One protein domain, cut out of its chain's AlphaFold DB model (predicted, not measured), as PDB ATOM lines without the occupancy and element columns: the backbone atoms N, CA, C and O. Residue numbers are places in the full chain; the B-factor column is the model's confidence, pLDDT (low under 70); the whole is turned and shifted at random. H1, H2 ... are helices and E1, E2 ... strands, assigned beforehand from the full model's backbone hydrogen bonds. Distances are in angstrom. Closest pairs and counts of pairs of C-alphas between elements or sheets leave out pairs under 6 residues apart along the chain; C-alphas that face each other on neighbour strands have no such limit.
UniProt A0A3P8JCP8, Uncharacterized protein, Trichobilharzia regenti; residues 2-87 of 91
ATOM      1  N   LYS A   2     -12.672 -17.992 122.261       87.12
ATOM      2  CA  LYS A   2     -13.396 -18.983 121.429       87.12
ATOM      3  C   LYS A   2     -13.015 -18.942 119.935       87.12
ATOM      4  O   LYS A   2     -12.544 -19.943 119.418       87.12
ATOM      5  N   TYR A   3     -13.123 -17.775 119.294       91.06
ATOM      6  CA  TYR A   3     -12.798 -17.613 117.868       91.06
ATOM      7  C   TYR A   3     -11.312 -17.796 117.538       91.06
ATOM      8  O   TYR A   3     -10.985 -18.308 116.478       91.06
ATOM      9  N   VAL A   4     -10.406 -17.427 118.451       93.25
ATOM     10  CA  VAL A   4      -8.961 -17.650 118.265       93.25
ATOM     11  C   VAL A   4      -8.665 -19.145 118.201       93.25
ATOM     12  O   VAL A   4      -7.973 -19.602 117.298       93.25
ATOM     13  N   ASN A   5      -9.240 -19.910 119.131       94.00
ATOM     14  CA  ASN A   5      -9.064 -21.357 119.172       94.00
ATOM     15  C   ASN A   5      -9.686 -22.023 117.941       94.00
ATOM     16  O   ASN A   5      -9.074 -22.897 117.339       94.00
ATOM     17  N   GLU A   6     -10.879 -21.585 117.542       95.25
ATOM     18  CA  GLU A   6     -11.566 -22.098 116.359       95.25
ATOM     19  C   GLU A   6     -10.766 -21.842 115.073       95.25
ATOM     20  O   GLU A   6     -10.580 -22.756 114.272       95.25
ATOM     21  N   TYR A   7     -10.226 -20.637 114.882       95.56
ATOM     22  CA  TYR A   7      -9.409 -20.315 113.707       95.56
ATOM     23  C   TYR A   7      -8.092 -21.096 113.689       95.56
ATOM     24  O   TYR A   7      -7.713 -21.616 112.640       95.56
ATOM     25  N   ALA A   8      -7.443 -21.257 114.845       93.00
ATOM     26  CA  ALA A   8      -6.225 -22.053 114.963       93.00
ATOM     27  C   ALA A   8      -6.459 -23.537 114.626       93.00
ATOM     28  O   ALA A   8      -5.670 -24.122 113.887       93.00
ATOM     29  N   ILE A   9      -7.559 -24.133 115.103       94.31
ATOM     30  CA  ILE A   9      -7.935 -25.525 114.784       94.31
ATOM     31  C   ILE A   9      -8.166 -25.706 113.278       94.31
ATOM     32  O   ILE A   9      -7.805 -26.737 112.717       94.31
ATOM     33  N   ASN A  10      -8.716 -24.691 112.613       92.50
ATOM     34  CA  ASN A  10      -8.931 -24.704 111.166       92.50
ATOM     35  C   ASN A  10      -7.663 -24.383 110.346       92.50
ATOM     36  O   ASN A  10      -7.742 -24.269 109.125       92.50
ATOM     37  N   GLY A  11      -6.497 -24.237 110.985       92.38
ATOM     38  CA  GLY A  11      -5.228 -23.968 110.303       92.38
ATOM     39  C   GLY A  11      -5.077 -22.531 109.791       92.38
ATOM     40  O   GLY A  11      -4.208 -22.264 108.964       92.38
ATOM     41  N   LEU A  12      -5.906 -21.599 110.269       95.94
ATOM     42  CA  LEU A  12      -5.824 -20.190 109.894       95.94
ATOM     43  C   LEU A  12      -4.788 -19.462 110.756       95.94
ATOM     44  O   LEU A  12      -4.764 -19.590 111.986       95.94
ATOM     45  N   ARG A  13      -3.978 -18.601 110.131       95.88
ATOM     46  CA  ARG A  13      -3.138 -17.652 110.872       95.88
ATOM     47  C   ARG A  13      -4.038 -16.604 111.511       95.88
ATOM     48  O   ARG A  13      -4.807 -15.941 110.820       95.88
ATOM     49  N   THR A  14      -3.949 -16.461 112.827       95.69
ATOM     50  CA  THR A  14      -4.888 -15.642 113.598       95.69
ATOM     51  C   THR A  14      -4.233 -14.351 114.082       95.69
ATOM     52  O   THR A  14      -3.177 -14.403 114.708       95.69
ATOM     53  N   LEU A  15      -4.865 -13.198 113.838       96.62
ATOM     54  CA  LEU A  15      -4.491 -11.914 114.448       96.62
ATOM     55  C   LEU A  15      -5.600 -11.452 115.395       96.62
ATOM     56  O   LEU A  15      -6.781 -11.564 115.067       96.62
ATOM     57  N   VAL A  16      -5.229 -10.913 116.558       95.56
ATOM     58  CA  VAL A  16      -6.164 -10.336 117.535       95.56
ATOM     59  C   VAL A  16      -5.928  -8.836 117.607       95.56
ATOM     60  O   VAL A  16      -4.807  -8.388 117.827       95.56
ATOM     61  N   PHE A  17      -6.996  -8.066 117.447       95.44
ATOM     62  CA  PHE A  17      -6.975  -6.614 117.531       95.44
ATOM     63  C   PHE A  17      -7.509  -6.201 118.895       95.44
ATOM     64  O   PHE A  17      -8.592  -6.637 119.298       95.44
ATOM     65  N   GLY A  18      -6.748  -5.371 119.601       94.81
ATOM     66  CA  GLY A  18      -7.126  -4.801 120.887       94.81
ATOM     67  C   GLY A  18      -7.111  -3.282 120.839       94.81
ATOM     68  O   GLY A  18      -6.334  -2.689 120.094       94.81
ATOM     69  N   GLU A  19      -7.962  -2.659 121.642       95.31
ATOM     70  CA  GLU A  19      -7.966  -1.214 121.831       95.31
ATOM     71  C   GLU A  19      -7.903  -0.859 123.315       95.31
ATOM     72  O   GLU A  19      -8.399  -1.587 124.180       95.31
ATOM     73  N   ARG A  20      -7.332   0.306 123.614       95.44
ATOM     74  CA  ARG A  20      -7.426   0.941 124.926       95.44
ATOM     75  C   ARG A  20      -7.552   2.444 124.736       95.44
ATOM     76  O   ARG A  20      -6.763   3.049 124.017       95.44
ATOM     77  N   LYS A  21      -8.533   3.055 125.402       94.62
ATOM     78  CA  LYS A  21      -8.628   4.515 125.479       94.62
ATOM     79  C   LYS A  21      -7.617   5.017 126.498       94.62
ATOM     80  O   LYS A  21      -7.565   4.508 127.613       94.62
ATOM     81  N   ILE A  22      -6.844   6.018 126.110       94.75
ATOM     82  CA  ILE A  22      -5.854   6.671 126.962       94.75
ATOM     83  C   ILE A  22      -6.170   8.158 127.030       94.75
ATOM     84  O   ILE A  22      -6.676   8.737 126.066       94.75
ATOM     85  N   ASP A  23      -5.890   8.776 128.170       96.12
ATOM     86  CA  ASP A  23      -6.014  10.218 128.288       96.12
ATOM     87  C   ASP A  23      -4.841  10.941 127.603       96.12
ATOM     88  O   ASP A  23      -3.792  10.369 127.276       96.12
ATOM     89  N   LYS A  24      -5.029  12.242 127.381       96.88
ATOM     90  CA  LYS A  24      -4.040  13.081 126.704       96.88
ATOM     91  C   LYS A  24      -2.736  13.201 127.499       96.88
ATOM     92  O   LYS A  24      -1.677  13.284 126.886       96.88
ATOM     93  N   ALA A  25      -2.784  13.223 128.830       96.81
ATOM     94  CA  ALA A  25      -1.589  13.385 129.656       96.81
ATOM     95  C   ALA A  25      -0.695  12.137 129.590       96.81
ATOM     96  O   ALA A  25       0.511  12.256 129.366       96.81
ATOM     97  N   ALA A  26      -1.288  10.948 129.695       94.00
ATOM     98  CA  ALA A  26      -0.620   9.663 129.530       94.00
ATOM     99  C   ALA A  26      -0.005   9.527 128.130       94.00
ATOM    100  O   ALA A  26       1.154   9.131 128.001       94.00
ATOM    101  N   TYR A  27      -0.742   9.927 127.089       95.38
ATOM    102  CA  TYR A  27      -0.230   9.934 125.721       95.38
ATOM    103  C   TYR A  27       0.969  10.882 125.544       95.38
ATOM    104  O   TYR A  27       1.999  10.487 125.003       95.38
ATOM    105  N   MET A  28       0.881  12.116 126.051       97.62
ATOM    106  CA  MET A  28       1.987  13.079 125.967       97.62
ATOM    107  C   MET A  28       3.220  12.609 126.746       97.62
ATOM    108  O   MET A  28       4.345  12.779 126.276       97.62
ATOM    109  N   LYS A  29       3.025  11.976 127.910       96.44
ATOM    110  CA  LYS A  29       4.115  11.362 128.676       96.44
ATOM    111  C   LYS A  29       4.811  10.263 127.867       96.44
ATOM    112  O   LYS A  29       6.032  10.288 127.757       96.44
ATOM    113  N   LEU A  30       4.044   9.365 127.243       95.94
ATOM    114  CA  LEU A  30       4.586   8.317 126.376       95.94
ATOM    115  C   LEU A  30       5.420   8.896 125.225       95.94
ATOM    116  O   LEU A  30       6.502   8.387 124.948       95.94
ATOM    117  N   LEU A  31       4.946   9.956 124.564       96.94
ATOM    118  CA  LEU A  31       5.686  10.594 123.471       96.94
ATOM    119  C   LEU A  31       7.037  11.157 123.930       96.94
ATOM    120  O   LEU A  31       8.037  11.005 123.226       96.94
ATOM    121  N   ASN A  32       7.081  11.779 125.110       97.69
ATOM    122  CA  ASN A  32       8.328  12.280 125.689       97.69
ATOM    123  C   ASN A  32       9.293  11.133 126.022       97.69
ATOM    124  O   ASN A  32      10.466  11.200 125.645       97.69
ATOM    125  N   ASP A  33       8.791  10.070 126.655       96.75
ATOM    126  CA  ASP A  33       9.579   8.885 127.006       96.75
ATOM    127  C   ASP A  33      10.141   8.202 125.741       96.75
ATOM    128  O   ASP A  33      11.333   7.895 125.675       96.75
ATOM    129  N   LEU A  34       9.327   8.048 124.687       97.38
ATOM    130  CA  LEU A  34       9.750   7.485 123.397       97.38
ATOM    131  C   LEU A  34      10.811   8.341 122.704       97.38
ATOM    132  O   LEU A  34      11.758   7.796 122.128       97.38
ATOM    133  N   LYS A  35      10.681   9.671 122.752       97.88
ATOM    134  CA  LYS A  35      11.676  10.586 122.183       97.88
ATOM    135  C   LYS A  35      13.014  10.462 122.911       97.88
ATOM    136  O   LYS A  35      14.050  10.376 122.255       97.88
ATOM    137  N   ALA A  36      12.988  10.408 124.243       97.69
ATOM    138  CA  ALA A  36      14.187  10.207 125.051       97.69
ATOM    139  C   ALA A  36      14.834   8.843 124.763       97.69
ATOM    140  O   ALA A  36      16.027   8.779 124.469       97.69
ATOM    141  N   ALA A  37      14.039   7.768 124.753       97.56
ATOM    142  CA  ALA A  37      14.504   6.419 124.442       97.56
ATOM    143  C   ALA A  37      15.127   6.328 123.041       97.56
ATOM    144  O   ALA A  37      16.173   5.707 122.875       97.56
ATOM    145  N   SER A  38      14.530   6.989 122.044       96.12
ATOM    146  CA  SER A  38      15.031   7.008 120.662       96.12
ATOM    147  C   SER A  38      16.380   7.715 120.508       96.12
ATOM    148  O   SER A  38      17.104   7.410 119.564       96.12
ATOM    149  N   GLY A  39      16.724   8.629 121.421       96.94
ATOM    150  CA  GLY A  39      18.015   9.322 121.441       96.94
ATOM    151  C   GLY A  39      19.169   8.508 122.038       96.94
ATOM    152  O   GLY A  39      20.320   8.928 121.941       96.94
ATOM    153  N   LEU A  40      18.888   7.355 122.657       97.69
ATOM    154  CA  LEU A  40      19.912   6.448 123.181       97.69
ATOM    155  C   LEU A  40      20.580   5.645 122.051       97.69
ATOM    156  O   LEU A  40      20.057   5.538 120.944       97.69
ATOM    157  N   ILE A  41      21.722   5.012 122.337       96.50
ATOM    158  CA  ILE A  41      22.489   4.222 121.359       96.50
ATOM    159  C   ILE A  41      22.716   2.802 121.884       96.50
ATOM    160  O   ILE A  41      22.955   2.584 123.068       96.50
ATOM    161  N   GLY A  42      22.667   1.819 120.983       96.38
ATOM    162  CA  GLY A  42      22.957   0.424 121.311       96.38
ATOM    163  C   GLY A  42      21.876  -0.225 122.178       96.38
ATOM    164  O   GLY A  42      20.680  -0.009 121.967       96.38
ATOM    165  N   GLN A  43      22.291  -1.052 123.138       97.12
ATOM    166  CA  GLN A  43      21.382  -1.882 123.933       97.12
ATOM    167  C   GLN A  43      20.445  -1.065 124.836       97.12
ATOM    168  O   GLN A  43      19.290  -1.447 125.021       97.12
ATOM    169  N   SER A  44      20.902   0.079 125.354       95.81
ATOM    170  CA  SER A  44      20.088   0.959 126.205       95.81
ATOM    171  C   SER A  44      18.867   1.508 125.461       95.81
ATOM    172  O   SER A  44      17.780   1.560 126.033       95.81
ATOM    173  N   ARG A  45      19.005   1.809 124.160       97.75
ATOM    174  CA  ARG A  45      17.886   2.189 123.283       97.75
ATOM    175  C   ARG A  45      16.842   1.085 123.182       97.75
ATOM    176  O   ARG A  45      15.652   1.348 123.320       97.75
ATOM    177  N   VAL A  46      17.279  -0.149 122.934       97.69
ATOM    178  CA  VAL A  46      16.374  -1.298 122.768       97.69
ATOM    179  C   VAL A  46      15.577  -1.546 124.048       97.69
ATOM    180  O   VAL A  46      14.363  -1.738 123.979       97.69
ATOM    181  N   THR A  47      16.240  -1.498 125.205       97.88
ATOM    182  CA  THR A  47      15.585  -1.670 126.508       97.88
ATOM    183  C   THR A  47      14.598  -0.537 126.793       97.88
ATOM    184  O   THR A  47      13.431  -0.814 127.065       97.88
ATOM    185  N   ALA A  48      15.013   0.725 126.641       97.62
ATOM    186  CA  ALA A  48      14.152   1.874 126.920       97.62
ATOM    187  C   ALA A  48      12.910   1.922 126.010       97.62
ATOM    188  O   ALA A  48      11.808   2.212 126.475       97.62
ATOM    189  N   LEU A  49      13.055   1.587 124.721       97.88
ATOM    190  CA  LEU A  49      11.917   1.497 123.801       97.88
ATOM    191  C   LEU A  49      10.955   0.374 124.199       97.88
ATOM    192  O   LEU A  49       9.745   0.596 124.224       97.88
ATOM    193  N   ARG A  50      11.472  -0.810 124.558       97.19
ATOM    194  CA  ARG A  50      10.638  -1.919 125.049       97.19
ATOM    195  C   ARG A  50       9.831  -1.529 126.282       97.19
ATOM    196  O   ARG A  50       8.652  -1.854 126.342       97.19
ATOM    197  N   GLU A  51      10.431  -0.819 127.233       96.38
ATOM    198  CA  GLU A  51       9.715  -0.339 128.419       96.38
ATOM    199  C   GLU A  51       8.599   0.650 128.067       96.38
ATOM    200  O   GLU A  51       7.516   0.595 128.653       96.38
ATOM    201  N   CYS A  52       8.832   1.541 127.099       96.69
ATOM    202  CA  CYS A  52       7.803   2.463 126.616       96.69
ATOM    203  C   CYS A  52       6.629   1.708 125.977       96.69
ATOM    204  O   CYS A  52       5.476   1.984 126.313       96.69
ATOM    205  N   TYR A  53       6.912   0.734 125.104       96.12
ATOM    206  CA  TYR A  53       5.875  -0.080 124.463       96.12
ATOM    207  C   TYR A  53       5.104  -0.922 125.481       96.12
ATOM    208  O   TYR A  53       3.878  -0.892 125.499       96.12
ATOM    209  N   TYR A  54       5.798  -1.557 126.426       94.81
ATOM    210  CA  TYR A  54       5.147  -2.349 127.466       94.81
ATOM    211  C   TYR A  54       4.158  -1.525 128.307       94.81
ATOM    212  O   TYR A  54       3.065  -1.991 128.605       94.81
ATOM    213  N   LYS A  55       4.484  -0.271 128.650       91.50
ATOM    214  CA  LYS A  55       3.561   0.608 129.396       91.50
ATOM    215  C   LYS A  55       2.265   0.891 128.627       91.50
ATOM    216  O   LYS A  55       1.207   1.038 129.248       91.50
ATOM    217  N   ILE A  56       2.335   1.007 127.298       93.25
ATOM    218  CA  ILE A  56       1.167   1.349 126.475       93.25
ATOM    219  C   ILE A  56       0.388   0.121 125.978       93.25
ATOM    220  O   ILE A  56      -0.820   0.227 125.771       93.25
ATOM    221  N   GLU A  57       1.028  -1.039 125.875       93.75
ATOM    222  CA  GLU A  57       0.447  -2.301 125.386       93.75
ATOM    223  C   GLU A  57      -0.139  -3.181 126.512       93.75
ATOM    224  O   GLU A  57      -0.215  -4.402 126.398       93.75
ATOM    225  N   THR A  58      -0.578  -2.571 127.615       91.88
ATOM    226  CA  THR A  58      -1.241  -3.239 128.751       91.88
ATOM    227  C   THR A  58      -2.742  -2.970 128.777       91.88
ATOM    228  O   THR A  58      -3.212  -1.979 128.223       91.88
ATOM    229  N   ASP A  59      -3.511  -3.850 129.427       93.12
ATOM    230  CA  ASP A  59      -4.950  -3.680 129.702       93.12
ATOM    231  C   ASP A  59      -5.806  -3.327 128.473       93.12
ATOM    232  O   ASP A  59      -6.759  -2.545 128.540       93.12
ATOM    233  N   MET A  60      -5.455  -3.894 127.317       94.88
ATOM    234  CA  MET A  60      -6.215  -3.713 126.086       94.88
ATOM    235  C   MET A  60      -7.461  -4.596 126.072       94.88
ATOM    236  O   MET A  60      -7.427  -5.768 126.451       94.88
ATOM    237  N   LYS A  61      -8.561  -4.050 125.556       94.81
ATOM    238  CA  LYS A  61      -9.788  -4.797 125.298       94.81
ATOM    239  C   LYS A  61      -9.729  -5.399 123.891       94.81
ATOM    240  O   LYS A  61      -9.618  -4.636 122.933       94.81
ATOM    241  N   PRO A  62      -9.859  -6.726 123.722       94.00
ATOM    242  CA  PRO A  62      -9.998  -7.327 122.401       94.00
ATOM    243  C   PRO A  62     -11.273  -6.837 121.706       94.00
ATOM    244  O   PRO A  62     -12.354  -6.873 122.302       94.00
ATOM    245  N   ILE A  63     -11.154  -6.412 120.450       95.56
ATOM    246  CA  ILE A  63     -12.274  -5.918 119.632       95.56
ATOM    247  C   ILE A  63     -12.555  -6.797 118.418       95.56
ATOM    248  O   ILE A  63     -13.704  -6.900 117.996       95.56
ATOM    249  N   ALA A  64     -11.532  -7.453 117.869       94.81
ATOM    250  CA  ALA A  64     -11.685  -8.282 116.685       94.81
ATOM    251  C   ALA A  64     -10.624  -9.380 116.617       94.81
ATOM    252  O   ALA A  64      -9.557  -9.293 117.228       94.81
ATOM    253  N   VAL A  65     -10.934 -10.411 115.837       96.31
ATOM    254  CA  VAL A  65     -10.020 -11.494 115.482       96.31
ATOM    255  C   VAL A  65     -10.163 -11.745 113.988       96.31
ATOM    256  O   VAL A  65     -11.286 -11.883 113.502       96.31
ATOM    257  N   THR A  66      -9.053 -11.823 113.263       96.19
ATOM    258  CA  THR A  66      -9.050 -12.227 111.852       96.19
ATOM    259  C   THR A  66      -8.390 -13.589 111.701       96.19
ATOM    260  O   THR A  66      -7.450 -13.911 112.427       96.19
ATOM    261  N   GLY A  67      -8.905 -14.396 110.772       95.62
ATOM    262  CA  GLY A  67      -8.305 -15.655 110.343       95.62
ATOM    263  C   GLY A  67      -7.847 -15.516 108.897       95.62
ATOM    264  O   GLY A  67      -8.639 -15.153 108.029       95.62
ATOM    265  N   ILE A  68      -6.566 -15.757 108.651       95.69
ATOM    266  CA  ILE A  68      -5.942 -15.662 107.333       95.69
ATOM    267  C   ILE A  68      -5.580 -17.077 106.898       95.69
ATOM    268  O   ILE A  68      -4.770 -17.745 107.541       95.69
ATOM    269  N   GLU A  69      -6.196 -17.534 105.814       93.81
ATOM    270  CA  GLU A  69      -5.861 -18.818 105.210       93.81
ATOM    271  C   GLU A  69      -4.566 -18.691 104.402       93.81
ATOM    272  O   GLU A  69      -4.441 -17.822 103.536       93.81
ATOM    273  N   ASP A  70      -3.613 -19.580 104.673       91.75
ATOM    274  CA  ASP A  70      -2.458 -19.782 103.807       91.75
ATOM    275  C   ASP A  70      -2.859 -20.801 102.734       91.75
ATOM    276  O   ASP A  70      -3.056 -21.987 103.016       91.75
ATOM    277  N   LYS A  71      -3.102 -20.319 101.513       90.44
ATOM    278  CA  LYS A  71      -3.652 -21.165 100.452       90.44
ATOM    279  C   LYS A  71      -2.625 -22.204 100.022       90.44
ATOM    280  O   LYS A  71      -1.589 -21.883  99.446       90.44
ATOM    281  N   LEU A  72      -2.978 -23.468 100.227       89.69
ATOM    282  CA  LEU A  72      -2.225 -24.595  99.698       89.69
ATOM    283  C   LEU A  72      -2.348 -24.673  98.175       89.69
ATOM    284  O   LEU A  72      -3.325 -24.213  97.577       89.69
ATOM    285  N   GLN A  73      -1.368 -25.325  97.551       94.00
ATOM    286  CA  GLN A  73      -1.459 -25.669  96.136       94.00
ATOM    287  C   GLN A  73      -2.672 -26.589  95.882       94.00
ATOM    288  O   GLN A  73      -3.064 -27.366  96.767       94.00
ATOM    289  N   PRO A  74      -3.271 -26.544  94.678       94.00
ATOM    290  CA  PRO A  74      -4.366 -27.439  94.318       94.00
ATOM    291  C   PRO A  74      -3.987 -28.913  94.519       94.00
ATOM    292  O   PRO A  74      -2.883 -29.332  94.192       94.00
ATOM    293  N   GLY A  75      -4.905 -29.713  95.065       93.25
ATOM    294  CA  GLY A  75      -4.721 -31.162  95.218       93.25
ATOM    295  C   GLY A  75      -3.838 -31.615  96.389       93.25
ATOM    296  O   GLY A  75      -3.831 -32.809  96.686       93.25
ATOM    297  N   VAL A  76      -3.172 -30.708  97.118       94.25
ATOM    298  CA  VAL A  76      -2.279 -31.067  98.245       94.25
ATOM    299  C   VAL A  76      -2.976 -31.946  99.284       94.25
ATOM    300  O   VAL A  76      -2.428 -32.968  99.684       94.25
ATOM    301  N   LYS A  77      -4.208 -31.600  99.683       90.31
ATOM    302  CA  LYS A  77      -4.972 -32.371 100.681       90.31
ATOM    303  C   LYS A  77      -5.199 -33.823 100.238       90.31
ATOM    304  O   LYS A  77      -4.959 -34.739 101.016       90.31
ATOM    305  N   GLY A  78      -5.607 -34.023  98.983       93.81
ATOM    306  CA  GLY A  78      -5.837 -35.355  98.418       93.81
ATOM    307  C   GLY A  78      -4.543 -36.147  98.232       93.81
ATOM    308  O   GLY A  78      -4.500 -37.330  98.550       93.81
ATOM    309  N   CYS A  79      -3.465 -35.487  97.796       94.94
ATOM    310  CA  CYS A  79      -2.150 -36.114  97.656       94.94
ATOM    311  C   CYS A  79      -1.619 -36.626  99.005       94.94
ATOM    312  O   CYS A  79      -1.235 -37.788  99.113       94.94
ATOM    313  N   ILE A  80      -1.670 -35.799 100.058       94.56
ATOM    314  CA  ILE A  80      -1.256 -36.206 101.412       94.56
ATOM    315  C   ILE A  80      -2.070 -37.411 101.892       94.56
ATOM    316  O   ILE A  80      -1.512 -38.322 102.500       94.56
ATOM    317  N   GLN A  81      -3.376 -37.428 101.624       94.75
ATOM    318  CA  GLN A  81      -4.229 -38.550 101.992       94.75
ATOM    319  C   GLN A  81      -3.834 -39.841 101.256       94.75
ATOM    320  O   GLN A  81      -3.618 -40.856 101.911       94.75
ATOM    321  N   ALA A  82      -3.650 -39.787  99.934       96.38
ATOM    322  CA  ALA A  82      -3.237 -40.944  99.138       96.38
ATOM    323  C   ALA A  82      -1.868 -41.498  99.571       96.38
ATOM    324  O   ALA A  82      -1.686 -42.711  99.665       96.38
ATOM    325  N   LEU A  83      -0.911 -40.618  99.892       96.75
ATOM    326  CA  LEU A  83       0.396 -41.022 100.420       96.75
ATOM    327  C   LEU A  83       0.257 -41.753 101.765       96.75
ATOM    328  O   LEU A  83       0.847 -42.818 101.944       96.75
ATOM    329  N   LYS A  84      -0.570 -41.232 102.683       94.75
ATOM    330  CA  LYS A  84      -0.834 -41.878 103.980       94.75
ATOM    331  C   LYS A  84      -1.498 -43.248 103.822       94.75
ATOM    332  O   LYS A  84      -1.096 -44.189 104.502       94.75
ATOM    333  N   GLU A  85      -2.471 -43.377 102.921       96.19
ATOM    334  CA  GLU A  85      -3.148 -44.649 102.612       96.19
ATOM    335  C   GLU A  85      -2.194 -45.684 101.993       96.19
ATOM    336  O   GLU A  85      -2.309 -46.875 102.273       96.19
ATOM    337  N   ALA A  86      -1.193 -45.235 101.230       96.94
ATOM    338  CA  ALA A  86      -0.122 -46.077 100.700       96.94
ATOM    339  C   ALA A  86       0.942 -46.477 101.748       96.94
ATOM    340  O   ALA A  86       1.936 -47.115 101.404       96.94
ATOM    341  N   GLY A  87       0.770 -46.099 103.021       95.81
ATOM    342  CA  GLY A  87       1.722 -46.381 104.099       95.81
ATOM    343  C   GLY A  87       2.936 -45.447 104.129       95.81
ATOM    344  O   GLY A  87       3.882 -45.697 104.876       95.81
TER     345      GLY A  87
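Overview. This is residues 2 to 87 of the 91 residues of an uncharacterized protein of Trichobilharzia regenti (UniProt A0A3P8JCP8). A narrow two-stranded ribbon, E1 and E2, makes the middle of a long, drawn-out shape; at one end of it a helical hairpin, H2 and H3, stands off at an angle, and near the other end the short helix H1 packs on the ribbon. Beyond that end residues 72 to 87, with H4 among them, stick out as a free tail. The printed part has 86 residues, with four named helices and two named strands in the order H1, E1, H2, H3, E2, H4; the sheet has the order E1 - E2 and is antiparallel. The class is mixed, helices and strands, and the whole is extended, with a radius of gyration of the C-alphas of 21.7 A and spans of 63 by 32 by 19 A.

Along the chain. Strand E1 is residues 13 to 19, 20.3 A long from first to last C-alpha, and E2 is residues 61 to 68, 21.3 A. H2, residues 24 to 38, is 20.9 A long, and H3, residues 43 to 56, is 20.6 A. H1, residues 2 to 9, is 10.8 A long and begins with C-alpha 2 at (-13.396, -18.983, 121.429). E1 begins with C-alpha 13 at (-3.138, -17.652, 110.872). H4, residues 76 to 85, is 14.3 A long and ends with C-alpha 85 at (-3.148, -44.649, 102.612).

Arrangement. E1 and E2 are antiparallel neighbours, with 158 degrees between their directions. The C-alphas of residues 16 and 65 face each other at 4.5 A. N 13 and O 68 are within hydrogen-bond range at 2.8 A, as are N 61 and O 19 at 2.8 A. The closest C-alphas of H1 and E2 are those of Tyr 7 and Gly 67, 5.9 A apart; those of H1 and E1 are Tyr 7 and Thr 14, 6.5 A apart. H2 and H3 form a helical hairpin. They touch, with the C-alphas of Ala 37 and Ala 48 closest at 5.2 A, and run opposite ways at a shallow tilt of 14 degrees. H1 and H4 touch no helix, and H4 is apart from E1. In H1, H2, H3 and H4 every O i to N i+4 pair is within hydrogen-bond range.

Size, cuts and confidence. The C-alphas farthest apart are those of Ala 25 and Ala 86, at 66.2 A. Without residues 72 to 87, which stand free, the body of 70 residues spans 44 by 31 by 16 A. The printed part has no cut and no long link; the link from E2 to H4 is short and the others are tight. The mean pLDDT of the printed part is 95.2, and no printed residue is under 70.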